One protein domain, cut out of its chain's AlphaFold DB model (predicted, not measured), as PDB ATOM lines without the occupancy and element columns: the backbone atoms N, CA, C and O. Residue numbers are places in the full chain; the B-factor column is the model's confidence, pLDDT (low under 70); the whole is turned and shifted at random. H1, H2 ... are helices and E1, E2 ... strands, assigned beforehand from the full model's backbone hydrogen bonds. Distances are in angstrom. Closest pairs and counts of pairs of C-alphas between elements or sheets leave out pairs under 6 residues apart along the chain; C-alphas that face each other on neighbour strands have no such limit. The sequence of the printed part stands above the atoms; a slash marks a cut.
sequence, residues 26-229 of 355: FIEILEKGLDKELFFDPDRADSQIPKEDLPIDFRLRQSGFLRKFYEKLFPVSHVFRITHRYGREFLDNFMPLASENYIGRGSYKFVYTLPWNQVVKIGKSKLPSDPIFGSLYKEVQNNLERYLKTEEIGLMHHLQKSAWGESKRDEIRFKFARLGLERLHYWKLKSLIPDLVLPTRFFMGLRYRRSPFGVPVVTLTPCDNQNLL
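What this domain is: This is residues 26 to 229 of the 355 residues of an uncharacterized protein of Leptospira hartskeerlii (UniProt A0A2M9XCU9). One strongly twisted sheet of seven strands is folded back on itself at E7, with E2, E1 and E6 facing E5, E4 and E3, and a helical hairpin of H6 and H7 covers one face. Short H4 and H5 pack on long H7, and an unnamed stretch, residues 38 to 64, runs along the outside. The printed part has 204 residues, mixed helices and strands, in the order H1 H2 H3 E1 E2 E3 E4 E5 H4 H5 H6 H7 E6 E7; the sheet, E2 E1 E6 E7 E5 E4 E3, is antiparallel. It is compact, with a radius of gyration of the C-alphas of 17.3 A and spans of 46 by 44 by 37 A.

Where its parts are: The strands are E1, residues 76 to 85, 26.0 A long; E2, 88 to 96, 23.2 A; E3, 102 to 105; E4, 109 to 114; E5, 118 to 123; E6, 200 to 210, 27.7 A; and E7, 216 to 227, 28.6 A, ending at C-alpha 227 (-13.347, -44.163, 36.626). The helices are H1, residues 26 to 31, from C-alpha 26 (2.650, -29.383, 41.100); H2, 34 to 37; H3, 65 to 73; H4, 135 to 142; H5, 144 to 147; H6, 150 to 162, 18.5 A; and H7, 166 to 192, 39.2 A.

How they stand to each other: E6 and E7 form a hairpin, with N 205 and O 221 2.8 A apart; E6 bends by 70 degrees at residue 203 and E7 by 78 degrees at 220. E1 is the antiparallel neighbour of E6, with N 206 and O 80 within hydrogen-bond range at 2.8 A, and forms a hairpin with edge strand E2, with N 90 and O 83 at 2.8 A. E5 is the antiparallel neighbour of E7, with N 121 and O 224 within hydrogen-bond range at 2.9 A. E3, E4 and E5 form a meander, each strand the antiparallel neighbour of the one before; N 112 and O 120 are 2.9 A apart, N 111 and O 104 2.9 A. H7, over E6 and E7 at a height of 9.4 A, runs along the strands. On the same face, H6 is over E2 and E1 at 8.2 A. H6 and H7 touch at a shallow tilt of 17 degrees, opposite ways, closest at C-alphas Gln 160 and Arg 169, 4.8 A. H7 touches H4, with C-alphas Gln 141 and Ala 177 at 5.5 A, and H5, with Tyr 147 and Gly 180 at 4.7 A. H1 touches H5; H1, H2 and H3 only graze the sheet. Every O i to N i+4 pair is within hydrogen-bond range in H1, H3, H4 and H6, and 21 of 23 in H7; H2 and H5 are too short for one.

The domain as a whole: The C-alphas of Ala 45 and Gly 165, the two farthest apart, are 49.5 A apart. The printed part has no cut. The links H2 to H3 and E5 to H4 are long. The mean pLDDT of the printed part is 80.9; 43 residues are under 70, among them 35 to 47, 51 to 67 and 125 to 132.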
ATOM      1  N   PHE A  26       3.930 -29.379  41.826       75.38
ATOM      2  CA  PHE A  26       2.650 -29.383  41.100       75.38
ATOM      3  C   PHE A  26       2.093 -30.791  40.898       75.38
ATOM      4  O   PHE A  26       0.894 -31.021  41.052       75.38
ATOM      5  N   ILE A  27       2.987 -31.737  40.623       77.69
ATOM      6  CA  ILE A  27       2.676 -33.154  40.504       77.69
ATOM      7  C   ILE A  27       2.217 -33.737  41.837       77.69
ATOM      8  O   ILE A  27       1.185 -34.395  41.872       77.69
ATOM      9  N   GLU A  28       2.919 -33.482  42.938       74.38
ATOM     10  CA  GLU A  28       2.498 -33.980  44.252       74.38
ATOM     11  C   GLU A  28       1.103 -33.484  44.635       74.38
ATOM     12  O   GLU A  28       0.298 -34.261  45.141       74.38
ATOM     13  N   ILE A  29       0.782 -32.216  44.353       70.88
ATOM     14  CA  ILE A  29      -0.560 -31.662  44.589       70.88
ATOM     15  C   ILE A  29      -1.601 -32.390  43.733       70.88
ATOM     16  O   ILE A  29      -2.671 -32.734  44.232       70.88
ATOM     17  N   LEU A  30      -1.284 -32.629  42.458       74.50
ATOM     18  CA  LEU A  30      -2.163 -33.307  41.505       74.50
ATOM     19  C   LEU A  30      -2.456 -34.759  41.909       74.50
ATOM     20  O   LEU A  30      -3.566 -35.248  41.718       74.50
ATOM     21  N   GLU A  31      -1.447 -35.460  42.423       78.06
ATOM     22  CA  GLU A  31      -1.521 -36.895  42.705       78.06
ATOM     23  C   GLU A  31      -1.968 -37.213  44.130       78.06
ATOM     24  O   GLU A  31      -2.357 -38.347  44.422       78.06
ATOM     25  N   LYS A  32      -1.964 -36.221  45.026       75.25
ATOM     26  CA  LYS A  32      -2.393 -36.398  46.411       75.25
ATOM     27  C   LYS A  32      -3.838 -36.896  46.472       75.25
ATOM     28  O   LYS A  32      -4.774 -36.185  46.130       75.25
ATOM     29  N   GLY A  33      -4.017 -38.122  46.962       62.59
ATOM     30  CA  GLY A  33      -5.331 -38.759  47.092       62.59
ATOM     31  C   GLY A  33      -5.863 -39.396  45.803       62.59
ATOM     32  O   GLY A  33      -6.814 -40.169  45.884       62.59
ATOM     33  N   LEU A  34      -5.215 -39.180  44.651       74.12
ATOM     34  CA  LEU A  34      -5.644 -39.733  43.365       74.12
ATOM     35  C   LEU A  34      -5.600 -41.265  43.359       74.12
ATOM     36  O   LEU A  34      -6.483 -41.912  42.803       74.12
ATOM     37  N   ASP A  35      -4.603 -41.857  44.019       67.31
ATOM     38  CA  ASP A  35      -4.494 -43.313  44.145       67.31
ATOM     39  C   ASP A  35      -5.652 -43.914  44.939       67.31
ATOM     40  O   ASP A  35      -6.100 -45.000  44.595       67.31
ATOM     41  N   LYS A  36      -6.175 -43.198  45.942       67.19
ATOM     42  CA  LYS A  36      -7.361 -43.610  46.704       67.19
ATOM     43  C   LYS A  36      -8.636 -43.451  45.875       67.19
ATOM     44  O   LYS A  36      -9.513 -44.302  45.945       67.19
ATOM     45  N   GLU A  37      -8.739 -42.375  45.099       66.19
ATOM     46  CA  GLU A  37      -9.909 -42.078  44.259       66.19
ATOM     47  C   GLU A  37     -10.018 -42.997  43.029       66.19
ATOM     48  O   GLU A  37     -11.120 -43.301  42.579       66.19
ATOM     49  N   LEU A  38      -8.885 -43.456  42.492       66.12
ATOM     50  CA  LEU A  38      -8.808 -44.381  41.353       66.12
ATOM     51  C   LEU A  38      -8.532 -45.830  41.768       66.12
ATOM     52  O   LEU A  38      -8.285 -46.672  40.898       66.12
ATOM     53  N   PHE A  39      -8.515 -46.118  43.073       65.00
ATOM     54  CA  PHE A  39      -8.336 -47.476  43.562       65.00
ATOM     55  C   PHE A  39      -9.532 -48.318  43.131       65.00
ATOM     56  O   PHE A  39     -10.672 -48.042  43.503       65.00
ATOM     57  N   PHE A  40      -9.251 -49.346  42.340       63.22
ATOM     58  CA  PHE A  40     -10.202 -50.408  42.081       63.22
ATOM     59  C   PHE A  40      -9.980 -51.493  43.128       63.22
ATOM     60  O   PHE A  40      -8.870 -52.015  43.241       63.22
ATOM     61  N   ASP A  41     -11.028 -51.803  43.881       63.28
ATOM     62  CA  ASP A  41     -11.034 -52.917  44.815       63.28
ATOM     63  C   ASP A  41     -11.392 -54.198  44.038       63.28
ATOM     64  O   ASP A  41     -12.539 -54.332  43.610       63.28
ATOM     65  N   PRO A  42     -10.435 -55.117  43.799       58.59
ATOM     66  CA  PRO A  42     -10.694 -56.340  43.042       58.59
ATOM     67  C   PRO A  42     -11.650 -57.297  43.761       58.59
ATOM     68  O   PRO A  42     -12.236 -58.156  43.104       58.59
ATOM     69  N   ASP A  43     -11.823 -57.134  45.076       60.84
ATOM     70  CA  ASP A  43     -12.728 -57.941  45.891       60.84
ATOM     71  C   ASP A  43     -14.153 -57.358  45.903       60.84
ATOM     72  O   ASP A  43     -15.117 -58.049  46.250       60.84
ATOM     73  N   ARG A  44     -14.329 -56.107  45.444       61.16
ATOM     74  CA  ARG A  44     -15.645 -55.583  45.069       61.16
ATOM     75  C   ARG A  44     -16.047 -56.172  43.727       61.16
ATOM     76  O   ARG A  44     -15.599 -55.744  42.665       61.16
ATOM     77  N   ALA A  45     -16.978 -57.119  43.777       52.66
ATOM     78  CA  ALA A  45     -17.714 -57.600  42.614       52.66
ATOM     79  C   ALA A  45     -18.707 -56.535  42.102       52.66
ATOM     80  O   ALA A  45     -19.907 -56.790  41.999       52.66
ATOM     81  N   ASP A  46     -18.226 -55.328  41.797       59.34
ATOM     82  CA  ASP A  46     -19.029 -54.344  41.087       59.34
ATOM     83  C   ASP A  46     -19.219 -54.877  39.663       59.34
ATOM     84  O   ASP A  46     -18.270 -54.990  38.882       59.34
ATOM     85  N   SER A  47     -20.451 -55.261  39.328       67.00
ATOM     86  CA  SER A  47     -20.798 -55.684  37.973       67.00
ATOM     87  C   SER A  47     -20.368 -54.611  36.973       67.00
ATOM     88  O   SER A  47     -20.536 -53.413  37.227       67.00
ATOM     89  N   GLN A  48     -19.822 -55.031  35.831       74.19
ATOM     90  CA  GLN A  48     -19.449 -54.098  34.773       74.19
ATOM     91  C   GLN A  48     -20.667 -53.252  34.381       74.19
ATOM     92  O   GLN A  48     -21.746 -53.802  34.153       74.19
ATOM     93  N   ILE A  49     -20.498 -51.928  34.310       73.19
ATOM     94  CA  ILE A  49     -21.587 -51.019  33.939       73.19
ATOM     95  C   ILE A  49     -22.088 -51.410  32.535       73.19
ATOM     96  O   ILE A  49     -21.269 -51.476  31.604       73.19
ATOM     97  N   PRO A  50     -23.397 -51.684  32.361       70.69
ATOM     98  CA  PRO A  50     -23.969 -52.042  31.066       70.69
ATOM     99  C   PRO A  50     -23.653 -50.997  29.996       70.69
ATOM    100  O   PRO A  50     -23.593 -49.800  30.275       70.69
ATOM    101  N   LYS A  51     -23.470 -51.426  28.739       66.06
ATOM    102  CA  LYS A  51     -23.084 -50.511  27.644       66.06
ATOM    103  C   LYS A  51     -24.147 -49.454  27.344       66.06
ATOM    104  O   LYS A  51     -23.850 -48.418  26.747       66.06
ATOM    105  N   GLU A  52     -25.382 -49.744  27.716       62.44
ATOM    106  CA  GLU A  52     -26.556 -48.896  27.586       62.44
ATOM    107  C   GLU A  52     -26.525 -47.739  28.585       62.44
ATOM    108  O   GLU A  52     -26.922 -46.634  28.225       62.44
ATOM    109  N   ASP A  53     -25.973 -47.990  29.773       64.50
ATOM    110  CA  ASP A  53     -25.803 -47.020  30.859       64.50
ATOM    111  C   ASP A  53     -24.496 -46.232  30.723       64.50
ATOM    112  O   ASP A  53     -24.203 -45.336  31.518       64.50
ATOM    113  N   LEU A  54     -23.685 -46.573  29.713       62.66
ATOM    114  CA  LEU A  54     -22.460 -45.854  29.445       62.66
ATOM    115  C   LEU A  54     -22.750 -44.433  28.953       62.66
ATOM    116  O   LEU A  54     -23.609 -44.233  28.088       62.66
ATOM    117  N   PRO A  55     -21.926 -43.475  29.400       53.84
ATOM    118  CA  PRO A  55     -21.965 -42.083  28.993       53.84
ATOM    119  C   PRO A  55     -21.660 -41.959  27.495       53.84
ATOM    120  O   PRO A  55     -20.494 -41.842  27.117       53.84
ATOM    121  N   ILE A  56     -22.643 -42.061  26.594       52.47
ATOM    122  CA  ILE A  56     -22.344 -42.013  25.156       52.47
ATOM    123  C   ILE A  56     -23.267 -41.068  24.397       52.47
ATOM    124  O   ILE A  56     -24.462 -41.294  24.223       52.47
ATOM    125  N   ASP A  57     -22.629 -40.057  23.812       47.09
ATOM    126  CA  ASP A  57     -23.144 -39.295  22.689       47.09
ATOM    127  C   ASP A  57     -23.542 -40.242  21.539       47.09
ATOM    128  O   ASP A  57     -22.698 -40.904  20.926       47.09
ATOM    129  N   PHE A  58     -24.832 -40.288  21.201       36.75
ATOM    130  CA  PHE A  58     -25.357 -41.062  20.073       36.75
ATOM    131  C   PHE A  58     -24.614 -40.790  18.745       36.75
ATOM    132  O   PHE A  58     -24.575 -41.676  17.888       36.75
ATOM    133  N   ARG A  59     -23.957 -39.626  18.576       38.62
ATOM    134  CA  ARG A  59     -23.093 -39.338  17.412       38.62
ATOM    135  C   ARG A  59     -21.709 -39.994  17.494       38.62
ATOM    136  O   ARG A  59     -21.184 -40.413  16.465       38.62
ATOM    137  N   LEU A  60     -21.140 -40.182  18.687       42.72
ATOM    138  CA  LEU A  60     -19.851 -40.863  18.886       42.72
ATOM    139  C   LEU A  60     -19.931 -42.384  18.662       42.72
ATOM    140  O   LEU A  60     -18.922 -42.997  18.304       42.72
ATOM    141  N   ARG A  61     -21.133 -42.982  18.758       43.09
ATOM    142  CA  ARG A  61     -21.398 -44.365  18.298       43.09
ATOM    143  C   ARG A  61     -21.280 -44.516  16.779       43.09
ATOM    144  O   ARG A  61     -20.997 -45.609  16.278       43.09
ATOM    145  N   GLN A  62     -21.472 -43.440  16.019       48.62
ATOM    146  CA  GLN A  62     -21.457 -43.472  14.559       48.62
ATOM    147  C   GLN A  62     -20.051 -43.216  14.017       48.62
ATOM    148  O   GLN A  62     -19.812 -42.340  13.190       48.62
ATOM    149  N   SER A  63     -19.089 -44.043  14.435       53.78
ATOM    150  CA  SER A  63     -17.916 -44.247  13.586       53.78
ATOM    151  C   SER A  63     -18.420 -44.691  12.211       53.78
ATOM    152  O   SER A  63     -19.071 -45.732  12.105       53.78
ATOM    153  N   GLY A  64     -18.164 -43.883  11.177       61.00
ATOM    154  CA  GLY A  64     -18.568 -44.201   9.809       61.00
ATOM    155  C   GLY A  64     -18.058 -45.582   9.385       61.00
ATOM    156  O   GLY A  64     -17.067 -46.080   9.927       61.00
ATOM    157  N   PHE A  65     -18.726 -46.201   8.412       67.94
ATOM    158  CA  PHE A  65     -18.431 -47.562   7.949       67.94
ATOM    159  C   PHE A  65     -16.929 -47.807   7.704       67.94
ATOM    160  O   PHE A  65     -16.365 -48.774   8.215       67.94
ATOM    161  N   LEU A  66     -16.252 -46.860   7.044       69.75
ATOM    162  CA  LEU A  66     -14.809 -46.906   6.782       69.75
ATOM    163  C   LEU A  66     -13.958 -47.019   8.056       69.75
ATOM    164  O   LEU A  66     -12.940 -47.708   8.067       69.75
ATOM    165  N   ARG A  67     -14.356 -46.361   9.151       69.69
ATOM    166  CA  ARG A  67     -13.605 -46.411  10.411       69.69
ATOM    167  C   ARG A  67     -13.837 -47.715  11.153       69.69
ATOM    168  O   ARG A  67     -12.875 -48.267  11.674       69.69
ATOM    169  N   LYS A  68     -15.077 -48.210  11.187       70.50
ATOM    170  CA  LYS A  68     -15.370 -49.536  11.755       70.50
ATOM    171  C   LYS A  68     -14.564 -50.608  11.028       70.50
ATOM    172  O   LYS A  68     -13.958 -51.462  11.667       70.50
ATOM    173  N   PHE A  69     -14.477 -50.495   9.706       75.25
ATOM    174  CA  PHE A  69     -13.626 -51.348   8.891       75.25
ATOM    175  C   PHE A  69     -12.134 -51.184   9.229       75.25
ATOM    176  O   PHE A  69     -11.450 -52.176   9.464       75.25
ATOM    177  N   TYR A  70     -11.636 -49.950   9.355       77.31
ATOM    178  CA  TYR A  70     -10.247 -49.694   9.751       77.31
ATOM    179  C   TYR A  70      -9.899 -50.259  11.136       77.31
ATOM    180  O   TYR A  70      -8.867 -50.902  11.274       77.31
ATOM    181  N   GLU A  71     -10.726 -50.048  12.164       73.50
ATOM    182  CA  GLU A  71     -10.456 -50.581  13.513       73.50
ATOM    183  C   GLU A  71     -10.563 -52.108  13.556       73.50
ATOM    184  O   GLU A  71      -9.851 -52.741  14.329       73.50
ATOM    185  N   LYS A  72     -11.386 -52.711  12.687       76.44
ATOM    186  CA  LYS A  72     -11.424 -54.166  12.506       76.44
ATOM    187  C   LYS A  72     -10.129 -54.698  11.881       76.44
ATOM    188  O   LYS A  72      -9.660 -55.757  12.279       76.44
ATOM    189  N   LEU A  73      -9.557 -53.978  10.914       78.06
ATOM    190  CA  LEU A  73      -8.306 -54.365  10.249       78.06
ATOM    191  C   LEU A  73      -7.052 -54.046  11.072       78.06
ATOM    192  O   LEU A  73      -6.057 -54.758  10.975       78.06
ATOM    193  N   PHE A  74      -7.086 -52.980  11.870       79.06
ATOM    194  CA  PHE A  74      -5.950 -52.492  12.652       79.06
ATOM    195  C   PHE A  74      -6.306 -52.352  14.137       79.06
ATOM    196  O   PHE A  74      -6.173 -51.248  14.682       79.06
ATOM    197  N   PRO A  75      -6.763 -53.420  14.817       80.69
ATOM    198  CA  PRO A  75      -7.256 -53.307  16.180       80.69
ATOM    199  C   PRO A  75      -6.144 -52.866  17.132       80.69
ATOM    200  O   PRO A  75      -4.991 -53.313  17.049       80.69
ATOM    201  N   VAL A  76      -6.503 -51.977  18.062       84.50
ATOM    202  CA  VAL A  76      -5.672 -51.707  19.237       84.50
ATOM    203  C   VAL A  76      -5.778 -52.917  20.152       84.50
ATOM    204  O   VAL A  76      -6.880 -53.286  20.538       84.50
ATOM    205  N   SER A  77      -4.643 -53.534  20.473       86.25
ATOM    206  CA  SER A  77      -4.608 -54.735  21.312       86.25
ATOM    207  C   SER A  77      -4.445 -54.410  22.791       86.25
ATOM    208  O   SER A  77      -4.988 -55.105  23.641       86.25
ATOM    209  N   HIS A  78      -3.655 -53.388  23.115       90.62
ATOM    210  CA  HIS A  78      -3.437 -52.938  24.486       90.62
ATOM    211  C   HIS A  78      -2.691 -51.605  24.523       90.62
ATOM    212  O   HIS A  78      -2.129 -51.131  23.524       90.62
ATOM    213  N   VAL A  79      -2.659 -51.029  25.718       91.62
ATOM    214  CA  VAL A  79      -1.746 -49.957  26.097       91.62
ATOM    215  C   VAL A  79      -0.953 -50.412  27.316       91.62
ATOM    216  O   VAL A  79      -1.517 -50.983  28.245       91.62
ATOM    217  N   PHE A  80       0.349 -50.143  27.320       92.25
ATOM    218  CA  PHE A  80       1.165 -50.188  28.535       92.25
ATOM    219  C   PHE A  80       1.430 -48.769  29.010       92.25
ATOM    220  O   PHE A  80       1.777 -47.916  28.187       92.25
ATOM    221  N   ARG A  81       1.329 -48.514  30.316       91.69
ATOM    222  CA  ARG A  81       1.996 -47.346  30.897       91.69
ATOM    223  C   ARG A  81       3.502 -47.565  30.767       91.69
ATOM    224  O   ARG A  81       3.997 -48.667  30.952       91.69
ATOM    225  N   ILE A  82       4.242 -46.523  30.423       93.38
ATOM    226  CA  ILE A  82       5.702 -46.582  30.370       93.38
ATOM    227  C   ILE A  82       6.282 -45.549  31.332       93.38
ATOM    228  O   ILE A  82       5.782 -44.430  31.442       93.38
ATOM    229  N   THR A  83       7.326 -45.938  32.053       90.81
ATOM    230  CA  THR A  83       8.067 -45.083  32.987       90.81
ATOM    231  C   THR A  83       9.571 -45.335  32.843       90.81
ATOM    232  O   THR A  83       9.975 -46.252  32.128       90.81
ATOM    233  N   HIS A  84      10.410 -44.527  33.486       91.75
ATOM    234  CA  HIS A  84      11.856 -44.736  33.526       91.75
ATOM    235  C   HIS A  84      12.279 -45.247  34.899       91.75
ATOM    236  O   HIS A  84      12.068 -44.579  35.911       91.75
ATOM    237  N   ARG A  85      12.893 -46.433  34.937       87.69
ATOM    238  CA  ARG A  85      13.446 -47.038  36.157       87.69
ATOM    239  C   ARG A  85      14.747 -47.755  35.825       87.69
ATOM    240  O   ARG A  85      14.868 -48.360  34.764       87.69
ATOM    241  N   TYR A  86      15.712 -47.704  36.740       86.56
ATOM    242  CA  TYR A  86      17.002 -48.398  36.599       86.56
ATOM    243  C   TYR A  86      17.746 -48.076  35.283       86.56
ATOM    244  O   TYR A  86      18.388 -48.944  34.701       86.56
ATOM    245  N   GLY A  87      17.633 -46.836  34.788       82.19
ATOM    246  CA  GLY A  87      18.323 -46.377  33.574       82.19
ATOM    247  C   GLY A  87      17.726 -46.853  32.242       82.19
ATOM    248  O   GLY A  87      18.374 -46.687  31.207       82.19
ATOM    249  N   ARG A  88      16.525 -47.445  32.248       85.88
ATOM    250  CA  ARG A  88      15.837 -47.953  31.050       85.88
ATOM    251  C   ARG A  88      14.331 -47.707  31.095       85.88
ATOM    252  O   ARG A  88      13.775 -47.354  32.141       85.88
ATOM    253  N   GLU A  89      13.659 -47.922  29.968       88.12
ATOM    254  CA  GLU A  89      12.204 -47.975  29.926       88.12
ATOM    255  C   GLU A  89      11.660 -49.174  30.713       88.12
ATOM    256  O   GLU A  89      12.157 -50.299  30.641       88.12
ATOM    257  N   PHE A  90      10.614 -48.917  31.488       89.38
ATOM    258  CA  PHE A  90       9.903 -49.914  32.267       89.38
ATOM    259  C   PHE A  90       8.432 -49.895  31.865       89.38
ATOM    260  O   PHE A  90       7.777 -48.850  31.926       89.38
ATOM    261  N   LEU A  91       7.929 -51.053  31.435       88.25
ATOM    262  CA  LEU A  91       6.517 -51.246  31.132       88.25
ATOM    263  C   LEU A  91       5.774 -51.520  32.429       88.25
ATOM    264  O   LEU A  91       6.085 -52.445  33.172       88.25
ATOM    265  N   ASP A  92       4.786 -50.689  32.671       80.56
ATOM    266  CA  ASP A  92       3.995 -50.638  33.876       80.56
ATOM    267  C   ASP A  92       2.516 -50.745  33.481       80.56
ATOM    268  O   ASP A  92       2.145 -50.337  32.384       80.56
ATOM    269  N   ASN A  93       1.673 -51.306  34.344       81.94
ATOM    270  CA  ASN A  93       0.222 -51.456  34.163       81.94
ATOM    271  C   ASN A  93      -0.253 -51.814  32.736       81.94
ATOM    272  O   ASN A  93      -0.498 -50.949  31.888       81.94
ATOM    273  N   PHE A  94      -0.470 -53.106  32.493       86.06
ATOM    274  CA  PHE A  94      -1.083 -53.598  31.261       86.06
ATOM    275  C   PHE A  94      -2.577 -53.258  31.195       86.06
ATOM    276  O   PHE A  94      -3.343 -53.627  32.082       86.06
ATOM    277  N   MET A  95      -3.004 -52.597  30.119       89.38
ATOM    278  CA  MET A  95      -4.410 -52.287  29.852       89.38
ATOM    279  C   MET A  95      -4.862 -53.032  28.587       89.38
ATOM    280  O   MET A  95      -4.539 -52.582  27.481       89.38
ATOM    281  N   PRO A  96      -5.567 -54.175  28.718       84.44
ATOM    282  CA  PRO A  96      -6.032 -54.953  27.576       84.44
ATOM    283  C   PRO A  96      -7.155 -54.212  26.861       84.44
ATOM    284  O   PRO A  96      -8.122 -53.777  27.484       84.44
ATOM    285  N   LEU A  97      -7.036 -54.089  25.540       84.81
ATOM    286  CA  LEU A  97      -8.013 -53.400  24.711       84.81
ATOM    287  C   LEU A  97      -8.544 -54.340  23.642       84.81
ATOM    288  O   LEU A  97      -7.805 -55.105  23.025       84.81
ATOM    289  N   ALA A  98      -9.845 -54.247  23.419       77.69
ATOM    290  CA  ALA A  98     -10.532 -54.997  22.391       77.69
ATOM    291  C   ALA A  98     -11.442 -54.056  21.599       77.69
ATOM    292  O   ALA A  98     -11.841 -52.993  22.085       77.69
ATOM    293  N   SER A  99     -11.750 -54.425  20.358       73.94
ATOM    294  CA  SER A  99     -12.546 -53.590  19.447       73.94
ATOM    295  C   SER A  99     -13.945 -53.294  19.996       73.94
ATOM    296  O   SER A  99     -14.472 -52.198  19.839       73.94
ATOM    297  N   GLU A 100     -14.508 -54.260  20.707       75.38
ATOM    298  CA  GLU A 100     -15.786 -54.238  21.395       75.38
ATOM    299  C   GLU A 100     -15.798 -53.312  22.617       75.38
ATOM    300  O   GLU A 100     -16.876 -52.878  23.028       75.38
ATOM    301  N   ASN A 101     -14.628 -52.980  23.169       78.81
ATOM    302  CA  ASN A 101     -14.485 -52.077  24.313       78.81
ATOM    303  C   ASN A 101     -14.346 -50.613  23.884       78.81
ATOM    304  O   ASN A 101     -14.317 -49.719  24.730       78.81
ATOM    305  N   TYR A 102     -14.245 -50.346  22.582       78.94
ATOM    306  CA  TYR A 102     -14.204 -48.996  22.045       78.94
ATOM    307  C   TYR A 102     -15.565 -48.310  22.198       78.94
ATOM    308  O   TYR A 102     -16.568 -48.790  21.669       78.94
ATOM    309  N   ILE A 103     -15.593 -47.170  22.893       73.19
ATOM    310  CA  ILE A 103     -16.847 -46.468  23.215       73.19
ATOM    311  C   ILE A 103     -16.988 -45.101  22.550       73.19
ATOM    312  O   ILE A 103     -18.104 -44.602  22.426       73.19
ATOM    313  N   GLY A 104     -15.901 -44.497  22.059       69.38
ATOM    314  CA  GLY A 104     -16.016 -43.212  21.369       69.38
ATOM    315  C   GLY A 104     -14.703 -42.562  20.948       69.38
ATOM    316  O   GLY A 104     -13.599 -43.015  21.262       69.38
ATOM    317  N   ARG A 105     -14.812 -41.471  20.183       67.38
ATOM    318  CA  ARG A 105     -13.682 -40.642  19.734       67.38
ATOM    319  C   ARG A 105     -13.990 -39.172  19.969       67.38
ATOM    320  O   ARG A 105     -14.834 -38.618  19.284       67.38
ATOM    321  N   GLY A 106     -13.207 -38.523  20.817       64.31
ATOM    322  CA  GLY A 106     -13.176 -37.065  20.873       64.31
ATOM    323  C   GLY A 106     -12.382 -36.463  19.710       64.31
ATOM    324  O   GLY A 106     -11.761 -37.163  18.891       64.31
ATOM    325  N   SER A 107     -12.311 -35.136  19.671       62.78
ATOM    326  CA  SER A 107     -11.460 -34.393  18.729       62.78
ATOM    327  C   SER A 107      -9.983 -34.786  18.843       62.78
ATOM    328  O   SER A 107      -9.292 -34.856  17.825       62.78
ATOM    329  N   TYR A 108      -9.533 -35.239  20.020       73.50
ATOM    330  CA  TYR A 108      -8.108 -35.471  20.297       73.50
ATOM    331  C   TYR A 108      -7.757 -36.847  20.881       73.50
ATOM    332  O   TYR A 108      -6.568 -37.183  20.933       73.50
ATOM    333  N   LYS A 109      -8.754 -37.657  21.274       82.56
ATOM    334  CA  LYS A 109      -8.559 -38.937  21.977       82.56
ATOM    335  C   LYS A 109      -9.498 -40.045  21.478       82.56
ATOM    336  O   LYS A 109     -10.567 -39.775  20.933       82.56
ATOM    337  N   PHE A 110      -9.078 -41.295  21.646       83.00
ATOM    338  CA  PHE A 110      -9.894 -42.500  21.475       83.00
ATOM    339  C   PHE A 110     -10.202 -43.086  22.845       83.00
ATOM    340  O   PHE A 110      -9.272 -43.269  23.618       83.00
ATOM    341  N   VAL A 111     -11.461 -43.403  23.123       85.06
ATOM    342  CA  VAL A 111     -11.907 -43.844  24.446       85.06
ATOM    343  C   VAL A 111     -12.231 -45.333  24.415       85.06
ATOM    344  O   VAL A 111     -13.008 -45.784  23.568       85.06
ATOM    345  N   TYR A 112     -11.646 -46.080  25.347       86.06
ATOM    346  CA  TYR A 112     -11.884 -47.507  25.524       86.06
ATOM    347  C   TYR A 112     -12.272 -47.803  26.966       86.06
ATOM    348  O   TYR A 112     -11.677 -47.262  27.893       86.06
ATOM    349  N   THR A 113     -13.241 -48.692  27.135       85.94
ATOM    350  CA  THR A 113     -13.591 -49.268  28.434       85.94
ATOM    351  C   THR A 113     -12.575 -50.323  28.846       85.94
ATOM    352  O   THR A 113     -11.985 -51.016  28.014       85.94
ATOM    353  N   LEU A 114     -12.376 -50.427  30.151       85.31
ATOM    354  CA  LEU A 114     -11.558 -51.434  30.802       85.31
ATOM    355  C   LEU A 114     -12.462 -52.328  31.668       85.31
ATOM    356  O   LEU A 114     -13.523 -51.868  32.098       85.31
ATOM    357  N   PRO A 115     -12.064 -53.585  31.946       79.94
ATOM    358  CA  PRO A 115     -12.888 -54.535  32.705       79.94
ATOM    359  C   PRO A 115     -13.321 -54.060  34.102       79.94
ATOM    360  O   PRO A 115     -14.344 -54.497  34.610       79.94
ATOM    361  N   TRP A 116     -12.564 -53.156  34.716       80.56
ATOM    362  CA  TRP A 116     -12.710 -52.706  36.104       80.56
ATOM    363  C   TRP A 116     -13.445 -51.360  36.226       80.56
ATOM    364  O   TRP A 116     -13.035 -50.485  36.985       80.56
ATOM    365  N   ASN A 117     -14.498 -51.155  35.422       81.12
ATOM    366  CA  ASN A 117     -15.278 -49.907  35.383       81.12
ATOM    367  C   ASN A 117     -14.391 -48.651  35.289       81.12
ATOM    368  O   ASN A 117     -14.612 -47.637  35.946       81.12
ATOM    369  N   GLN A 118     -13.372 -48.722  34.437       85.50
ATOM    370  CA  GLN A 118     -12.533 -47.587  34.073       85.50
ATOM    371  C   GLN A 118     -12.568 -47.373  32.572       85.50
ATOM    372  O   GLN A 118     -12.959 -48.243  31.790       85.50
ATOM    373  N   VAL A 119     -12.115 -46.198  32.167       87.25
ATOM    374  CA  VAL A 119     -11.859 -45.872  30.776       87.25
ATOM    375  C   VAL A 119     -10.424 -45.417  30.621       87.25
ATOM    376  O   VAL A 119      -9.915 -44.645  31.428       87.25
ATOM    377  N   VAL A 120      -9.782 -45.863  29.547       90.00
ATOM    378  CA  VAL A 120      -8.528 -45.277  29.080       90.00
ATOM    379  C   VAL A 120      -8.806 -44.457  27.836       90.00
ATOM    380  O   VAL A 120      -9.397 -44.952  26.865       90.00
ATOM    381  N   LYS A 121      -8.362 -43.199  27.834       90.12
ATOM    382  CA  LYS A 121      -8.376 -42.380  26.627       90.12
ATOM    383  C   LYS A 121      -6.972 -42.262  26.079       90.12
ATOM    384  O   LYS A 121      -6.022 -41.901  26.764       90.12
ATOM    385  N   ILE A 122      -6.855 -42.568  24.797       90.00
ATOM    386  CA  ILE A 122      -5.589 -42.627  24.085       90.00
ATOM    387  C   ILE A 122      -5.495 -41.441  23.141       90.00
ATOM    388  O   ILE A 122      -6.314 -41.306  22.226       90.00
ATOM    389  N   GLY A 123      -4.465 -40.614  23.311       85.81
ATOM    390  CA  GLY A 123      -4.186 -39.492  22.423       85.81
ATOM    391  C   GLY A 123      -4.076 -39.893  20.944       85.81
ATOM    392  O   GLY A 123      -3.553 -40.945  20.559       85.81
ATOM    393  N   LYS A 124      -4.573 -39.026  20.062       79.44
ATOM    394  CA  LYS A 124      -4.306 -39.122  18.623       79.44
ATOM    395  C   LYS A 124      -2.854 -38.756  18.329       79.44
ATOM    396  O   LYS A 124      -2.317 -37.817  18.911       79.44
ATOM    397  N   SER A 125      -2.253 -39.487  17.390       65.81
ATOM    398  CA  SER A 125      -0.859 -39.300  16.960       65.81
ATOM    399  C   SER A 125      -0.670 -38.092  16.035       65.81
ATOM    400  O   SER A 125       0.399 -37.501  16.035       65.81
ATOM    401  N   LYS A 126      -1.703 -37.724  15.264       64.31
ATOM    402  CA  LYS A 126      -1.783 -36.487  14.474       64.31
ATOM    403  C   LYS A 126      -3.018 -35.724  14.936       64.31
ATOM    404  O   LYS A 126      -4.087 -36.334  15.047       64.31
ATOM    405  N   LEU A 127      -2.866 -34.441  15.233       57.25
ATOM    406  CA  LEU A 127      -3.971 -33.569  15.619       57.25
ATOM    407  C   LEU A 127      -4.332 -32.669  14.429       57.25
ATOM    408  O   LEU A 127      -3.410 -32.189  13.769       57.25
ATOM    409  N   PRO A 128      -5.626 -32.451  14.127       47.47
ATOM    410  CA  PRO A 128      -6.019 -31.229  13.434       47.47
ATOM    411  C   PRO A 128      -5.590 -30.058  14.339       47.47
ATOM    412  O   PRO A 128      -5.805 -30.113  15.547       47.47
ATOM    413  N   SER A 129      -4.836 -29.125  13.773       48.72
ATOM    414  CA  SER A 129      -3.959 -28.139  14.421       48.72
ATOM    415  C   SER A 129      -4.648 -27.070  15.292       48.72
ATOM    416  O   SER A 129      -5.867 -26.966  15.280       48.72
ATOM    417  N   ASP A 130      -3.788 -26.293  15.976       44.69
ATOM    418  CA  ASP A 130      -3.863 -24.925  16.548       44.69
ATOM    419  C   ASP A 130      -4.430 -24.615  17.957       44.69
ATOM    420  O   ASP A 130      -3.631 -24.158  18.778       44.69
ATOM    421  N   PRO A 131      -5.696 -24.867  18.345       51.88
ATOM    422  CA  PRO A 131      -6.245 -24.320  19.601       51.88
ATOM    423  C   PRO A 131      -5.565 -24.818  20.885       51.88
ATOM    424  O   PRO A 131      -5.595 -24.161  21.916       51.88
ATOM    425  N   ILE A 132      -4.926 -25.990  20.842       57.53
ATOM    426  CA  ILE A 132      -4.225 -26.570  21.997       57.53
ATOM    427  C   ILE A 132      -2.856 -25.895  22.227       57.53
ATOM    428  O   ILE A 132      -2.322 -25.959  23.331       57.53
ATOM    429  N   PHE A 133      -2.274 -25.222  21.225       71.56
ATOM    430  CA  PHE A 133      -0.900 -24.692  21.279       71.56
ATOM    431  C   PHE A 133      -0.823 -23.205  21.647       71.56
ATOM    432  O   PHE A 133       0.048 -22.472  21.172       71.56
ATOM    433  N   GLY A 134      -1.735 -22.780  22.517       79.06
ATOM    434  CA  GLY A 134      -1.792 -21.439  23.079       79.06
ATOM    435  C   GLY A 134      -0.705 -21.136  24.116       79.06
ATOM    436  O   GLY A 134       0.319 -21.823  24.225       79.06
ATOM    437  N   SER A 135      -0.922 -20.088  24.907       87.69
ATOM    438  CA  SER A 135       0.004 -19.645  25.953       87.69
ATOM    439  C   SER A 135       0.298 -20.752  26.970       87.69
ATOM    440  O   SER A 135       1.456 -20.939  27.344       87.69
ATOM    441  N   LEU A 136      -0.707 -21.561  27.317       89.19
ATOM    442  CA  LEU A 136      -0.574 -22.686  28.248       89.19
ATOM    443  C   LEU A 136       0.393 -23.757  27.732       89.19
ATOM    444  O   LEU A 136       1.192 -24.302  28.492       89.19
ATOM    445  N   TYR A 137       0.381 -24.046  26.429       90.25
ATOM    446  CA  TYR A 137       1.342 -24.986  25.856       90.25
ATOM    447  C   TYR A 137       2.765 -24.429  25.902       90.25
ATOM    448  O   TYR A 137       3.695 -25.155  26.256       90.25
ATOM    449  N   LYS A 138       2.940 -23.134  25.598       89.88
ATOM    450  CA  LYS A 138       4.244 -22.460  25.703       89.88
ATOM    451  C   LYS A 138       4.760 -22.475  27.145       89.88
ATOM    452  O   LYS A 138       5.936 -22.755  27.362       89.88
ATOM    453  N   GLU A 139       3.885 -22.238  28.122       91.19
ATOM    454  CA  GLU A 139       4.199 -22.326  29.553       91.19
ATOM    455  C   GLU A 139       4.752 -23.712  29.918       91.19
ATOM    456  O   GLU A 139       5.826 -23.813  30.520       91.19
ATOM    457  N   VAL A 140       4.064 -24.775  29.489       92.12
ATOM    458  CA  VAL A 140       4.483 -26.161  29.737       92.12
ATOM    459  C   VAL A 140       5.785 -26.495  29.015       92.12
ATOM    460  O   VAL A 140       6.688 -27.079  29.612       92.12
ATOM    461  N   GLN A 141       5.915 -26.120  27.743       91.44
ATOM    462  CA  GLN A 141       7.097 -26.415  26.933       91.44
ATOM    463  C   GLN A 141       8.371 -25.778  27.504       91.44
ATOM    464  O   GLN A 141       9.447 -26.385  27.416       91.44
ATOM    465  N   ASN A 142       8.241 -24.582  28.084       91.44
ATOM    466  CA  ASN A 142       9.338 -23.852  28.712       91.44
ATOM    467  C   ASN A 142       9.710 -24.415  30.092       91.44
ATOM    468  O   ASN A 142      10.859 -24.289  30.493       91.44
ATOM    469  N   ASN A 143       8.774 -25.064  30.795       91.75
ATOM    470  CA  ASN A 143       8.962 -25.535  32.173       91.75
ATOM    471  C   ASN A 143       8.487 -26.985  32.364       91.75
ATOM    472  O   ASN A 143       7.703 -27.280  33.265       91.75
ATOM    473  N   LEU A 144       8.953 -27.911  31.518       92.94
ATOM    474  CA  LEU A 144       8.491 -29.308  31.519       92.94
ATOM    475  C   LEU A 144       8.612 -29.994  32.887       92.94
ATOM    476  O   LEU A 144       7.709 -30.730  33.274       92.94
ATOM    477  N   GLU A 145       9.682 -29.720  33.632       91.06
ATOM    478  CA  GLU A 145       9.946 -30.292  34.962       91.06
ATOM    479  C   GLU A 145       8.880 -29.924  36.004       91.06
ATOM    480  O   GLU A 145       8.711 -30.633  36.990       91.06
ATOM    481  N   ARG A 146       8.115 -28.847  35.774       89.56
ATOM    482  CA  ARG A 146       6.992 -28.467  36.636       89.56
ATOM    483  C   ARG A 146       5.747 -29.318  36.378       89.56
ATOM    484  O   ARG A 146       4.977 -29.549  37.302       89.56
ATOM    485  N   TYR A 147       5.530 -29.772  35.143       91.75
ATOM    486  CA  TYR A 147       4.286 -30.445  34.724       91.75
ATOM    487  C   TYR A 147       4.465 -31.941  34.436       91.75
ATOM    488  O   TYR A 147       3.494 -32.642  34.127       91.75
ATOM    489  N   LEU A 148       5.691 -32.449  34.542       92.81
ATOM    490  CA  LEU A 148       6.042 -33.851  34.353       92.81
ATOM    491  C   LEU A 148       6.735 -34.412  35.589       92.81
ATOM    492  O   LEU A 148       7.428 -33.698  36.305       92.81
ATOM    493  N   LYS A 149       6.562 -35.713  35.817       91.75
ATOM    494  CA  LYS A 149       7.277 -36.417  36.883       91.75
ATOM    495  C   LYS A 149       8.757 -36.537  36.551       91.75
ATOM    496  O   LYS A 149       9.124 -36.629  35.378       91.75
ATOM    497  N   THR A 150       9.599 -36.676  37.571       91.25
ATOM    498  CA  THR A 150      11.033 -36.939  37.389       91.25
ATOM    499  C   THR A 150      11.280 -38.184  36.531       91.25
ATOM    500  O   THR A 150      12.121 -38.162  35.635       91.25
ATOM    501  N   GLU A 151      10.503 -39.255  36.718       92.06
ATOM    502  CA  GLU A 151      10.614 -40.475  35.912       92.06
ATOM    503  C   GLU A 151      10.149 -40.267  34.465       92.06
ATOM    504  O   GLU A 151      10.634 -40.931  33.553       92.06
ATOM    505  N   GLU A 152       9.222 -39.343  34.218       94.69
ATOM    506  CA  GLU A 152       8.754 -39.021  32.868       94.69
ATOM    507  C   GLU A 152       9.752 -38.139  32.124       94.69
ATOM    508  O   GLU A 152       9.994 -38.369  30.942       94.69
ATOM    509  N   ILE A 153      10.383 -37.186  32.815       95.56
ATOM    510  CA  ILE A 153      11.513 -36.417  32.285       95.56
ATOM    511  C   ILE A 153      12.677 -37.359  31.956       95.56
ATOM    512  O   ILE A 153      13.209 -37.325  30.844       95.56
ATOM    513  N   GLY A 154      13.014 -38.272  32.874       94.88
ATOM    514  CA  GLY A 154      14.019 -39.309  32.641       94.88
ATOM    515  C   GLY A 154      13.686 -40.177  31.426       94.88
ATOM    516  O   GLY A 154      14.546 -40.404  30.572       94.88
ATOM    517  N   LEU A 155      12.423 -40.595  31.292       96.06
ATOM    518  CA  LEU A 155      11.955 -41.368  30.141       96.06
ATOM    519  C   LEU A 155      12.070 -40.571  28.840       96.06
ATOM    520  O   LEU A 155      12.559 -41.098  27.843       96.06
ATOM    521  N   MET A 156      11.638 -39.310  28.839       96.69
ATOM    522  CA  MET A 156      11.722 -38.429  27.677       96.69
ATOM    523  C   MET A 156      13.166 -38.330  27.182       96.69
ATOM    524  O   MET A 156      13.423 -38.581  26.005       96.69
ATOM    525  N   HIS A 157      14.113 -38.033  28.074       96.56
ATOM    526  CA  HIS A 157      15.527 -37.918  27.720       96.56
ATOM    527  C   HIS A 157      16.121 -39.236  27.226       96.56
ATOM    528  O   HIS A 157      16.840 -39.241  26.224       96.56
ATOM    529  N   HIS A 158      15.785 -40.353  27.875       95.75
ATOM    530  CA  HIS A 158      16.205 -41.680  27.435       95.75
ATOM    531  C   HIS A 158      15.732 -41.962  25.999       95.75
ATOM    532  O   HIS A 158      16.534 -42.290  25.124       95.75
ATOM    533  N   LEU A 159      14.441 -41.756  25.724       94.75
ATOM    534  CA  LEU A 159      13.855 -41.995  24.404       94.75
ATOM    535  C   LEU A 159      14.416 -41.044  23.338       94.75
ATOM    536  O   LEU A 159      14.654 -41.472  22.211       94.75
ATOM    537  N   GLN A 160      14.656 -39.771  23.668       95.25
ATOM    538  CA  GLN A 160      15.272 -38.815  22.741       95.25
ATOM    539  C   GLN A 160      16.720 -39.188  22.402       95.25
ATOM    540  O   GLN A 160      17.129 -39.070  21.245       95.25
ATOM    541  N   LYS A 161      17.496 -39.663  23.383       94.12
ATOM    542  CA  LYS A 161      18.876 -40.116  23.165       94.12
ATOM    543  C   LYS A 161      18.932 -41.311  22.211       94.12
ATOM    544  O   LYS A 161      19.796 -41.345  21.338       94.12
ATOM    545  N   SER A 162      17.979 -42.231  22.341       89.88
ATOM    546  CA  SER A 162      17.838 -43.421  21.494       89.88
ATOM    547  C   SER A 162      17.179 -43.142  20.133       89.88
ATOM    548  O   SER A 162      17.181 -44.005  19.257       89.88
ATOM    549  N   ALA A 163      16.608 -41.951  19.928       91.88
ATOM    550  CA  ALA A 163      15.943 -41.582  18.684       91.88
ATOM    551  C   ALA A 163      16.935 -41.138  17.600       91.88
ATOM    552  O   ALA A 163      17.853 -40.345  17.844       91.88
ATOM    553  N   TRP A 164      16.694 -41.611  16.375       89.81
ATOM    554  CA  TRP A 164      17.466 -41.230  15.199       89.81
ATOM    555  C   TRP A 164      16.869 -39.974  14.552       89.81
ATOM    556  O   TRP A 164      15.719 -39.978  14.111       89.81
ATOM    557  N   GLY A 165      17.659 -38.900  14.507       92.75
ATOM    558  CA  GLY A 165      17.282 -37.628  13.893       92.75
ATOM    559  C   GLY A 165      16.524 -36.665  14.815       92.75
ATOM    560  O   GLY A 165      15.872 -37.052  15.784       92.75
ATOM    561  N   GLU A 166      16.618 -35.379  14.484       89.62
ATOM    562  CA  GLU A 166      16.031 -34.272  15.249       89.62
ATOM    563  C   GLU A 166      14.500 -34.321  15.260       89.62
ATOM    564  O   GLU A 166      13.893 -34.329  16.327       89.62
ATOM    565  N   SER A 167      13.876 -34.539  14.098       89.06
ATOM    566  CA  SER A 167      12.414 -34.637  13.977       89.06
ATOM    567  C   SER A 167      11.794 -35.656  14.943       89.06
ATOM    568  O   SER A 167      10.743 -35.406  15.538       89.06
ATOM    569  N   LYS A 168      12.452 -36.805  15.159       89.56
ATOM    570  CA  LYS A 168      11.942 -37.823  16.082       89.56
ATOM    571  C   LYS A 168      12.097 -37.407  17.544       89.56
ATOM    572  O   LYS A 168      11.226 -37.710  18.361       89.56
ATOM    573  N   ARG A 169      13.184 -36.707  17.871       93.25
ATOM    574  CA  ARG A 169      13.421 -36.145  19.208       93.25
ATOM    575  C   ARG A 169      12.397 -35.068  19.541       93.25
ATOM    576  O   ARG A 169      11.900 -35.060  20.670       93.25
ATOM    577  N   ASP A 170      12.036 -34.240  18.569       90.81
ATOM    578  CA  ASP A 170      11.000 -33.217  18.716       90.81
ATOM    579  C   ASP A 170       9.615 -33.836  18.872       90.81
ATOM    580  O   ASP A 170       8.866 -33.440  19.762       90.81
ATOM    581  N   GLU A 171       9.291 -34.876  18.094       90.56
ATOM    582  CA  GLU A 171       8.033 -35.616  18.246       90.56
ATOM    583  C   GLU A 171       7.896 -36.206  19.662       90.56
ATOM    584  O   GLU A 171       6.814 -36.174  20.256       90.56
ATOM    585  N   ILE A 172       8.985 -36.743  20.225       93.69
ATOM    586  CA  ILE A 172       9.002 -37.249  21.602       93.69
ATOM    587  C   ILE A 172       8.764 -36.098  22.581       93.69
ATOM    588  O   ILE A 172       7.824 -36.178  23.371       93.69
ATOM    589  N   ARG A 173       9.546 -35.011  22.499       93.50
ATOM    590  CA  ARG A 173       9.390 -33.840  23.382       93.50
ATOM    591  C   ARG A 173       7.968 -33.295  23.345       93.50
ATOM    592  O   ARG A 173       7.375 -33.046  24.387       93.50
ATOM    593  N   PHE A 174       7.405 -33.172  22.149       91.44
ATOM    594  CA  PHE A 174       6.043 -32.715  21.917       91.44
ATOM    595  C   PHE A 174       5.005 -33.586  22.639       91.44
ATOM    596  O   PHE A 174       4.094 -33.069  23.285       91.44
ATOM    597  N   LYS A 175       5.141 -34.919  22.593       92.06
ATOM    598  CA  LYS A 175       4.221 -35.832  23.298       92.06
ATOM    599  C   LYS A 175       4.281 -35.670  24.814       92.06
ATOM    600  O   LYS A 175       3.239 -35.742  25.462       92.06
ATOM    601  N   PHE A 176       5.470 -35.443  25.364       94.69
ATOM    602  CA  PHE A 176       5.650 -35.172  26.790       94.69
ATOM    603  C   PHE A 176       5.127 -33.783  27.178       94.69
ATOM    604  O   PHE A 176       4.391 -33.672  28.152       94.69
ATOM    605  N   ALA A 177       5.380 -32.745  26.378       93.19
ATOM    606  CA  ALA A 177       4.785 -31.424  26.585       93.19
ATOM    607  C   ALA A 177       3.250 -31.492  26.579       93.19
ATOM    608  O   ALA A 177       2.592 -30.918  27.440       93.19
ATOM    609  N   ARG A 178       2.668 -32.282  25.672       90.44
ATOM    610  CA  ARG A 178       1.225 -32.521  25.646       90.44
ATOM    611  C   ARG A 178       0.723 -33.222  26.908       90.44
ATOM    612  O   ARG A 178      -0.324 -32.844  27.412       90.44
ATOM    613  N   LEU A 179       1.447 -34.213  27.433       92.94
ATOM    614  CA  LEU A 179       1.092 -34.833  28.714       92.94
ATOM    615  C   LEU A 179       1.053 -33.793  29.847       92.94
ATOM    616  O   LEU A 179       0.109 -33.788  30.634       92.94
ATOM    617  N   GLY A 180       2.044 -32.898  29.898       92.94
ATOM    618  CA  GLY A 180       2.068 -31.789  30.854       92.94
ATOM    619  C   GLY A 180       0.898 -30.818  30.666       92.94
ATOM    620  O   GLY A 180       0.287 -30.398  31.645       92.94
ATOM    621  N   LEU A 181       0.523 -30.520  29.420       91.56
ATOM    622  CA  LEU A 181      -0.610 -29.646  29.114       91.56
ATOM    623  C   LEU A 181      -1.949 -30.233  29.573       91.56
ATOM    624  O   LEU A 181      -2.753 -29.523  30.169       91.56
ATOM    625  N   GLU A 182      -2.173 -31.531  29.359       90.38
ATOM    626  CA  GLU A 182      -3.382 -32.223  29.833       90.38
ATOM    627  C   GLU A 182      -3.510 -32.121  31.365       90.38
ATOM    628  O   GLU A 182      -4.595 -31.867  31.889       90.38
ATOM    629  N   ARG A 183      -2.385 -32.220  32.091       91.88
ATOM    630  CA  ARG A 183      -2.354 -31.998  33.545       91.88
ATOM    631  C   ARG A 183      -2.617 -30.551  33.928       91.88
ATOM    632  O   ARG A 183      -3.306 -30.321  34.914       91.88
ATOM    633  N   LEU A 184      -2.081 -29.588  33.180       91.31
ATOM    634  CA  LEU A 184      -2.314 -28.168  33.437       91.31
ATOM    635  C   LEU A 184      -3.794 -27.808  33.257       91.31
ATOM    636  O   LEU A 184      -4.373 -27.180  34.143       91.31
ATOM    637  N   HIS A 185      -4.424 -28.262  32.167       90.62
ATOM    638  CA  HIS A 185      -5.867 -28.102  31.959       90.62
ATOM    639  C   HIS A 185      -6.648 -28.712  33.119       90.62
ATOM    640  O   HIS A 185      -7.486 -28.043  33.725       90.62
ATOM    641  N   TYR A 186      -6.334 -29.965  33.461       91.25
ATOM    642  CA  TYR A 186      -6.984 -30.663  34.559       91.25
ATOM    643  C   TYR A 186      -6.884 -29.884  35.870       91.25
ATOM    644  O   TYR A 186      -7.897 -29.628  36.521       91.25
ATOM    645  N   TRP A 187      -5.666 -29.472  36.220       89.38
ATOM    646  CA  TRP A 187      -5.354 -28.792  37.463       89.38
ATOM    647  C   TRP A 187      -6.060 -27.442  37.590       89.38
ATOM    648  O   TRP A 187      -6.594 -27.158  38.661       89.38
ATOM    649  N   LYS A 188      -6.126 -26.643  36.514       89.12
ATOM    650  CA  LYS A 188      -6.816 -25.341  36.528       89.12
ATOM    651  C   LYS A 188      -8.273 -25.456  36.976       89.12
ATOM    652  O   LYS A 188      -8.727 -24.624  37.747       89.12
ATOM    653  N   LEU A 189      -8.997 -26.491  36.547       90.31
ATOM    654  CA  LEU A 189     -10.356 -26.712  37.051       90.31
ATOM    655  C   LEU A 189     -10.393 -27.434  38.390       90.31
ATOM    656  O   LEU A 189     -11.202 -27.071  39.241       90.31
ATOM    657  N   LYS A 190      -9.541 -28.445  38.602       88.69
ATOM    658  CA  LYS A 190      -9.523 -29.207  39.858       88.69
ATOM    659  C   LYS A 190      -9.221 -28.299  41.057       88.69
ATOM    660  O   LYS A 190      -9.731 -28.559  42.136       88.69
ATOM    661  N   SER A 191      -8.443 -27.230  40.889       85.12
ATOM    662  CA  SER A 191      -8.176 -26.253  41.953       85.12
ATOM    663  C   SER A 191      -9.368 -25.338  42.267       85.12
ATOM    664  O   SER A 191      -9.500 -24.893  43.404       85.12
ATOM    665  N   LEU A 192     -10.248 -25.083  41.292       88.44
ATOM    666  CA  LEU A 192     -11.407 -24.194  41.436       88.44
ATOM    667  C   LEU A 192     -12.674 -24.938  41.897       88.44
ATOM    668  O   LEU A 192     -13.423 -24.433  42.732       88.44
ATOM    669  N   ILE A 193     -12.912 -26.145  41.377       90.94
ATOM    670  CA  ILE A 193     -14.090 -26.988  41.659       90.94
ATOM    671  C   ILE A 193     -13.677 -28.458  41.889       90.94
ATOM    672  O   ILE A 193     -14.024 -29.346  41.103       90.94
ATOM    673  N   PRO A 194     -12.913 -28.744  42.963       88.81
ATOM    674  CA  PRO A 194     -12.237 -30.029  43.160       88.81
ATOM    675  C   PRO A 194     -13.166 -31.242  43.211       88.81
ATOM    676  O   PRO A 194     -12.824 -32.308  42.706       88.81
ATOM    677  N   ASP A 195     -14.334 -31.097  43.815       89.12
ATOM    678  CA  ASP A 195     -15.339 -32.143  44.000       89.12
ATOM    679  C   ASP A 195     -16.170 -32.421  42.739       89.12
ATOM    680  O   ASP A 195     -16.705 -33.524  42.595       89.12
ATOM    681  N   LEU A 196     -16.241 -31.460  41.813       93.25
ATOM    682  CA  LEU A 196     -16.957 -31.612  40.545       93.25
ATOM    683  C   LEU A 196     -16.068 -32.235  39.467       93.25
ATOM    684  O   LEU A 196     -16.559 -32.901  38.567       93.25
ATOM    685  N   VAL A 197     -14.751 -32.055  39.532       91.38
ATOM    686  CA  VAL A 197     -13.836 -32.601  38.522       91.38
ATOM    687  C   VAL A 197     -13.540 -34.077  38.783       91.38
ATOM    688  O   VAL A 197     -12.988 -34.445  39.828       91.38
ATOM    689  N   LEU A 198     -13.837 -34.918  37.788       89.19
ATOM    690  CA  LEU A 198     -13.604 -36.357  37.854       89.19
ATOM    691  C   LEU A 198     -12.111 -36.671  38.067       89.19
ATOM    692  O   LEU A 198     -11.266 -36.165  37.323       89.19
ATOM    693  N   PRO A 199     -11.748 -37.521  39.040       88.88
ATOM    694  CA  PRO A 199     -10.365 -37.938  39.252       88.88
ATOM    695  C   PRO A 199      -9.766 -38.544  37.978       88.88
ATOM    696  O   PRO A 199     -10.384 -39.391  37.334       88.88
ATOM    697  N   THR A 200      -8.584 -38.070  37.577       89.38
ATOM    698  CA  THR A 200      -7.966 -38.441  36.296       89.38
ATOM    699  C   THR A 200      -6.477 -38.675  36.455       89.38
ATOM    700  O   THR A 200      -5.747 -37.783  36.881       89.38
ATOM    701  N   ARG A 201      -6.004 -39.858  36.059       90.75
ATOM    702  CA  ARG A 201      -4.574 -40.173  36.021       90.75
ATOM    703  C   ARG A 201      -4.036 -40.008  34.615       90.75
ATOM    704  O   ARG A 201      -4.450 -40.720  33.708       90.75
ATOM    705  N   PHE A 202      -3.047 -39.138  34.467       92.50
ATOM    706  CA  PHE A 202      -2.348 -38.897  33.206       92.50
ATOM    707  C   PHE A 202      -1.017 -39.639  33.179       92.50
ATOM    708  O   PHE A 202      -0.251 -39.576  34.144       92.50
ATOM    709  N   PHE A 203      -0.722 -40.315  32.073       93.75
ATOM    710  CA  PHE A 203       0.520 -41.063  31.908       93.75
ATOM    711  C   PHE A 203       0.947 -41.152  30.443       93.75
ATOM    712  O   PHE A 203       0.149 -40.992  29.518       93.75
ATOM    713  N   MET A 204       2.225 -41.455  30.225       95.62
ATOM    714  CA  MET A 204       2.715 -41.811  28.901       95.62
ATOM    715  C   MET A 204       2.472 -43.294  28.623       95.62
ATOM    716  O   MET A 204       2.804 -44.151  29.445       95.62
ATOM    717  N   GLY A 205       1.883 -43.598  27.467       94.69
ATOM    718  CA  GLY A 205       1.519 -44.949  27.065       94.69
ATOM    719  C   GLY A 205       2.222 -45.417  25.793       94.69
ATOM    720  O   GLY A 205       2.440 -44.642  24.860       94.69
ATOM    721  N   LEU A 206       2.521 -46.713  25.720       93.50
ATOM    722  CA  LEU A 206       2.822 -47.403  24.469       93.50
ATOM    723  C   LEU A 206       1.555 -48.095  23.975       93.50
ATOM    724  O   LEU A 206       1.104 -49.081  24.552       93.50
ATOM    725  N   ARG A 207       0.971 -47.564  22.899       91.75
ATOM    726  CA  ARG A 207      -0.175 -48.174  22.221       91.75
ATOM    727  C   ARG A 207       0.314 -49.214  21.228       91.75
ATOM    728  O   ARG A 207       1.037 -48.863  20.295       91.75
ATOM    729  N   TYR A 208      -0.181 -50.437  21.359       90.25
ATOM    730  CA  TYR A 208       0.097 -51.527  20.433       90.25
ATOM    731  C   TYR A 208      -1.101 -51.747  19.509       90.25
ATOM    732  O   TYR A 208      -2.240 -51.901  19.954       90.25
ATOM    733  N   ARG A 209      -0.849 -51.749  18.199       87.00
ATOM    734  CA  ARG A 209      -1.819 -52.145  17.171       87.00
ATOM    735  C   ARG A 209      -1.318 -53.381  16.447       87.00
ATOM    736  O   ARG A 209      -0.140 -53.457  16.103       87.00
ATOM    737  N   ARG A 210      -2.216 -54.327  16.180       81.81
ATOM    738  CA  ARG A 210      -1.920 -55.440  15.272       81.81
ATOM    739  C   ARG A 210      -2.170 -54.962  13.847       81.81
ATOM    740  O   ARG A 210      -3.261 -54.483  13.552       81.81
ATOM    741  N   SER A 211      -1.159 -55.034  12.986       79.38
ATOM    742  CA  SER A 211      -1.382 -54.846  11.551       79.38
ATOM    743  C   SER A 211      -2.031 -56.099  10.940       79.38
ATOM    744  O   SER A 211      -1.872 -57.191  11.496       79.38
ATOM    745  N   PRO A 212      -2.696 -55.980   9.775       73.62
ATOM    746  CA  PRO A 212      -3.212 -57.120   9.018       73.62
ATOM    747  C   PRO A 212      -2.160 -58.189   8.695       73.62
ATOM    748  O   PRO A 212      -2.507 -59.345   8.491       73.62
ATOM    749  N   PHE A 213      -0.877 -57.818   8.678       79.88
ATOM    750  CA  PHE A 213       0.252 -58.703   8.378       79.88
ATOM    751  C   PHE A 213       0.936 -59.260   9.639       79.88
ATOM    752  O   PHE A 213       2.043 -59.781   9.567       79.88
ATOM    753  N   GLY A 214       0.326 -59.099  10.818       72.69
ATOM    754  CA  GLY A 214       0.852 -59.606  12.090       72.69
ATOM    755  C   GLY A 214       1.978 -58.772  12.712       72.69
ATOM    756  O   GLY A 214       2.312 -58.980  13.877       72.69
ATOM    757  N   VAL A 215       2.523 -57.779  12.001       79.06
ATOM    758  CA  VAL A 215       3.560 -56.882  12.533       79.06
ATOM    759  C   VAL A 215       2.940 -55.913  13.550       79.06
ATOM    760  O   VAL A 215       1.977 -55.212  13.203       79.06
ATOM    761  N   PRO A 216       3.448 -55.843  14.793       81.62
ATOM    762  CA  PRO A 216       2.948 -54.902  15.780       81.62
ATOM    763  C   PRO A 216       3.413 -53.481  15.450       81.62
ATOM    764  O   PRO A 216       4.598 -53.217  15.262       81.62
ATOM    765  N   VAL A 217       2.470 -52.542  15.429       87.31
ATOM    766  CA  VAL A 217       2.768 -51.110  15.352       87.31
ATOM    767  C   VAL A 217       2.691 -50.539  16.758       87.31
ATOM    768  O   VAL A 217       1.616 -50.507  17.364       87.31
ATOM    769  N   VAL A 218       3.830 -50.077  17.266       89.75
ATOM    770  CA  VAL A 218       3.946 -49.477  18.600       89.75
ATOM    771  C   VAL A 218       3.983 -47.962  18.470       89.75
ATOM    772  O   VAL A 218       4.708 -47.408  17.645       89.75
ATOM    773  N   THR A 219       3.175 -47.256  19.255       90.56
ATOM    774  CA  THR A 219       3.139 -45.790  19.240       90.56
ATOM    775  C   THR A 219       3.177 -45.230  20.654       90.56
ATOM    776  O   THR A 219       2.257 -45.469  21.430       90.56
ATOM    777  N   LEU A 220       4.190 -44.412  20.947       92.88
ATOM    778  CA  LEU A 220       4.216 -43.563  22.139       92.88
ATOM    779  C   LEU A 220       3.090 -42.525  22.059       92.88
ATOM    780  O   LEU A 220       2.968 -41.840  21.036       92.88
ATOM    781  N   THR A 221       2.278 -42.404  23.105       92.38
ATOM    782  CA  THR A 221       1.127 -41.499  23.139       92.38
ATOM    783  C   THR A 221       0.771 -41.097  24.571       92.38
ATOM    784  O   THR A 221       0.797 -41.955  25.450       92.38
ATOM    785  N   PRO A 222       0.392 -39.832  24.826       92.94
ATOM    786  CA  PRO A 222      -0.206 -39.473  26.103       92.94
ATOM    787  C   PRO A 222      -1.556 -40.178  26.249       92.94
ATOM    788  O   PRO A 222      -2.316 -40.301  25.276       92.94
ATOM    789  N   CYS A 223      -1.824 -40.640  27.463       93.31
ATOM    790  CA  CYS A 223      -3.052 -41.305  27.856       93.31
ATOM    791  C   CYS A 223      -3.576 -40.708  29.159       93.31
ATOM    792  O   CYS A 223      -2.815 -40.189  29.981       93.31
ATOM    793  N   ASP A 224      -4.874 -40.853  29.363       91.19
ATOM    794  CA  ASP A 224      -5.500 -40.664  30.659       91.19
ATOM    795  C   ASP A 224      -6.319 -41.905  31.042       91.19
ATOM    796  O   ASP A 224      -6.692 -42.720  30.193       91.19
ATOM    797  N   ASN A 225      -6.512 -42.090  32.343       89.50
ATOM    798  CA  ASN A 225      -7.347 -43.131  32.924       89.50
ATOM    799  C   ASN A 225      -8.276 -42.493  33.964       89.50
ATOM    800  O   ASN A 225      -7.830 -41.691  34.791       89.50
ATOM    801  N   GLN A 226      -9.559 -42.831  33.888       88.00
ATOM    802  CA  GLN A 226     -10.630 -42.305  34.727       88.00
ATOM    803  C   GLN A 226     -11.582 -43.435  35.120       88.00
ATOM    804  O   GLN A 226     -11.780 -44.383  34.355       88.00
ATOM    805  N   ASN A 227     -12.229 -43.296  36.274       84.81
ATOM    806  CA  ASN A 227     -13.347 -44.163  36.626       84.81
ATOM    807  C   ASN A 227     -14.529 -43.895  35.695       84.81
ATOM    808  O   ASN A 227     -14.831 -42.755  35.340       84.81
ATOM    809  N   LEU A 228     -15.204 -44.967  35.317       81.56
ATOM    810  CA  LEU A 228     -16.460 -44.913  34.608       81.56
ATOM    811  C   LEU A 228     -17.577 -44.735  35.636       81.56
ATOM    812  O   LEU A 228     -17.706 -45.539  36.556       81.56
ATOM    813  N   LEU A 229     -18.369 -43.674  35.490       79.75
ATOM    814  CA  LEU A 229     -19.458 -43.375  36.416       79.75
ATOM    815  C   LEU A 229     -20.817 -43.670  35.773       79.75
ATOM    816  O   LEU A 229     -21.036 -43.242  34.637       79.75
TER     817      LEU A 229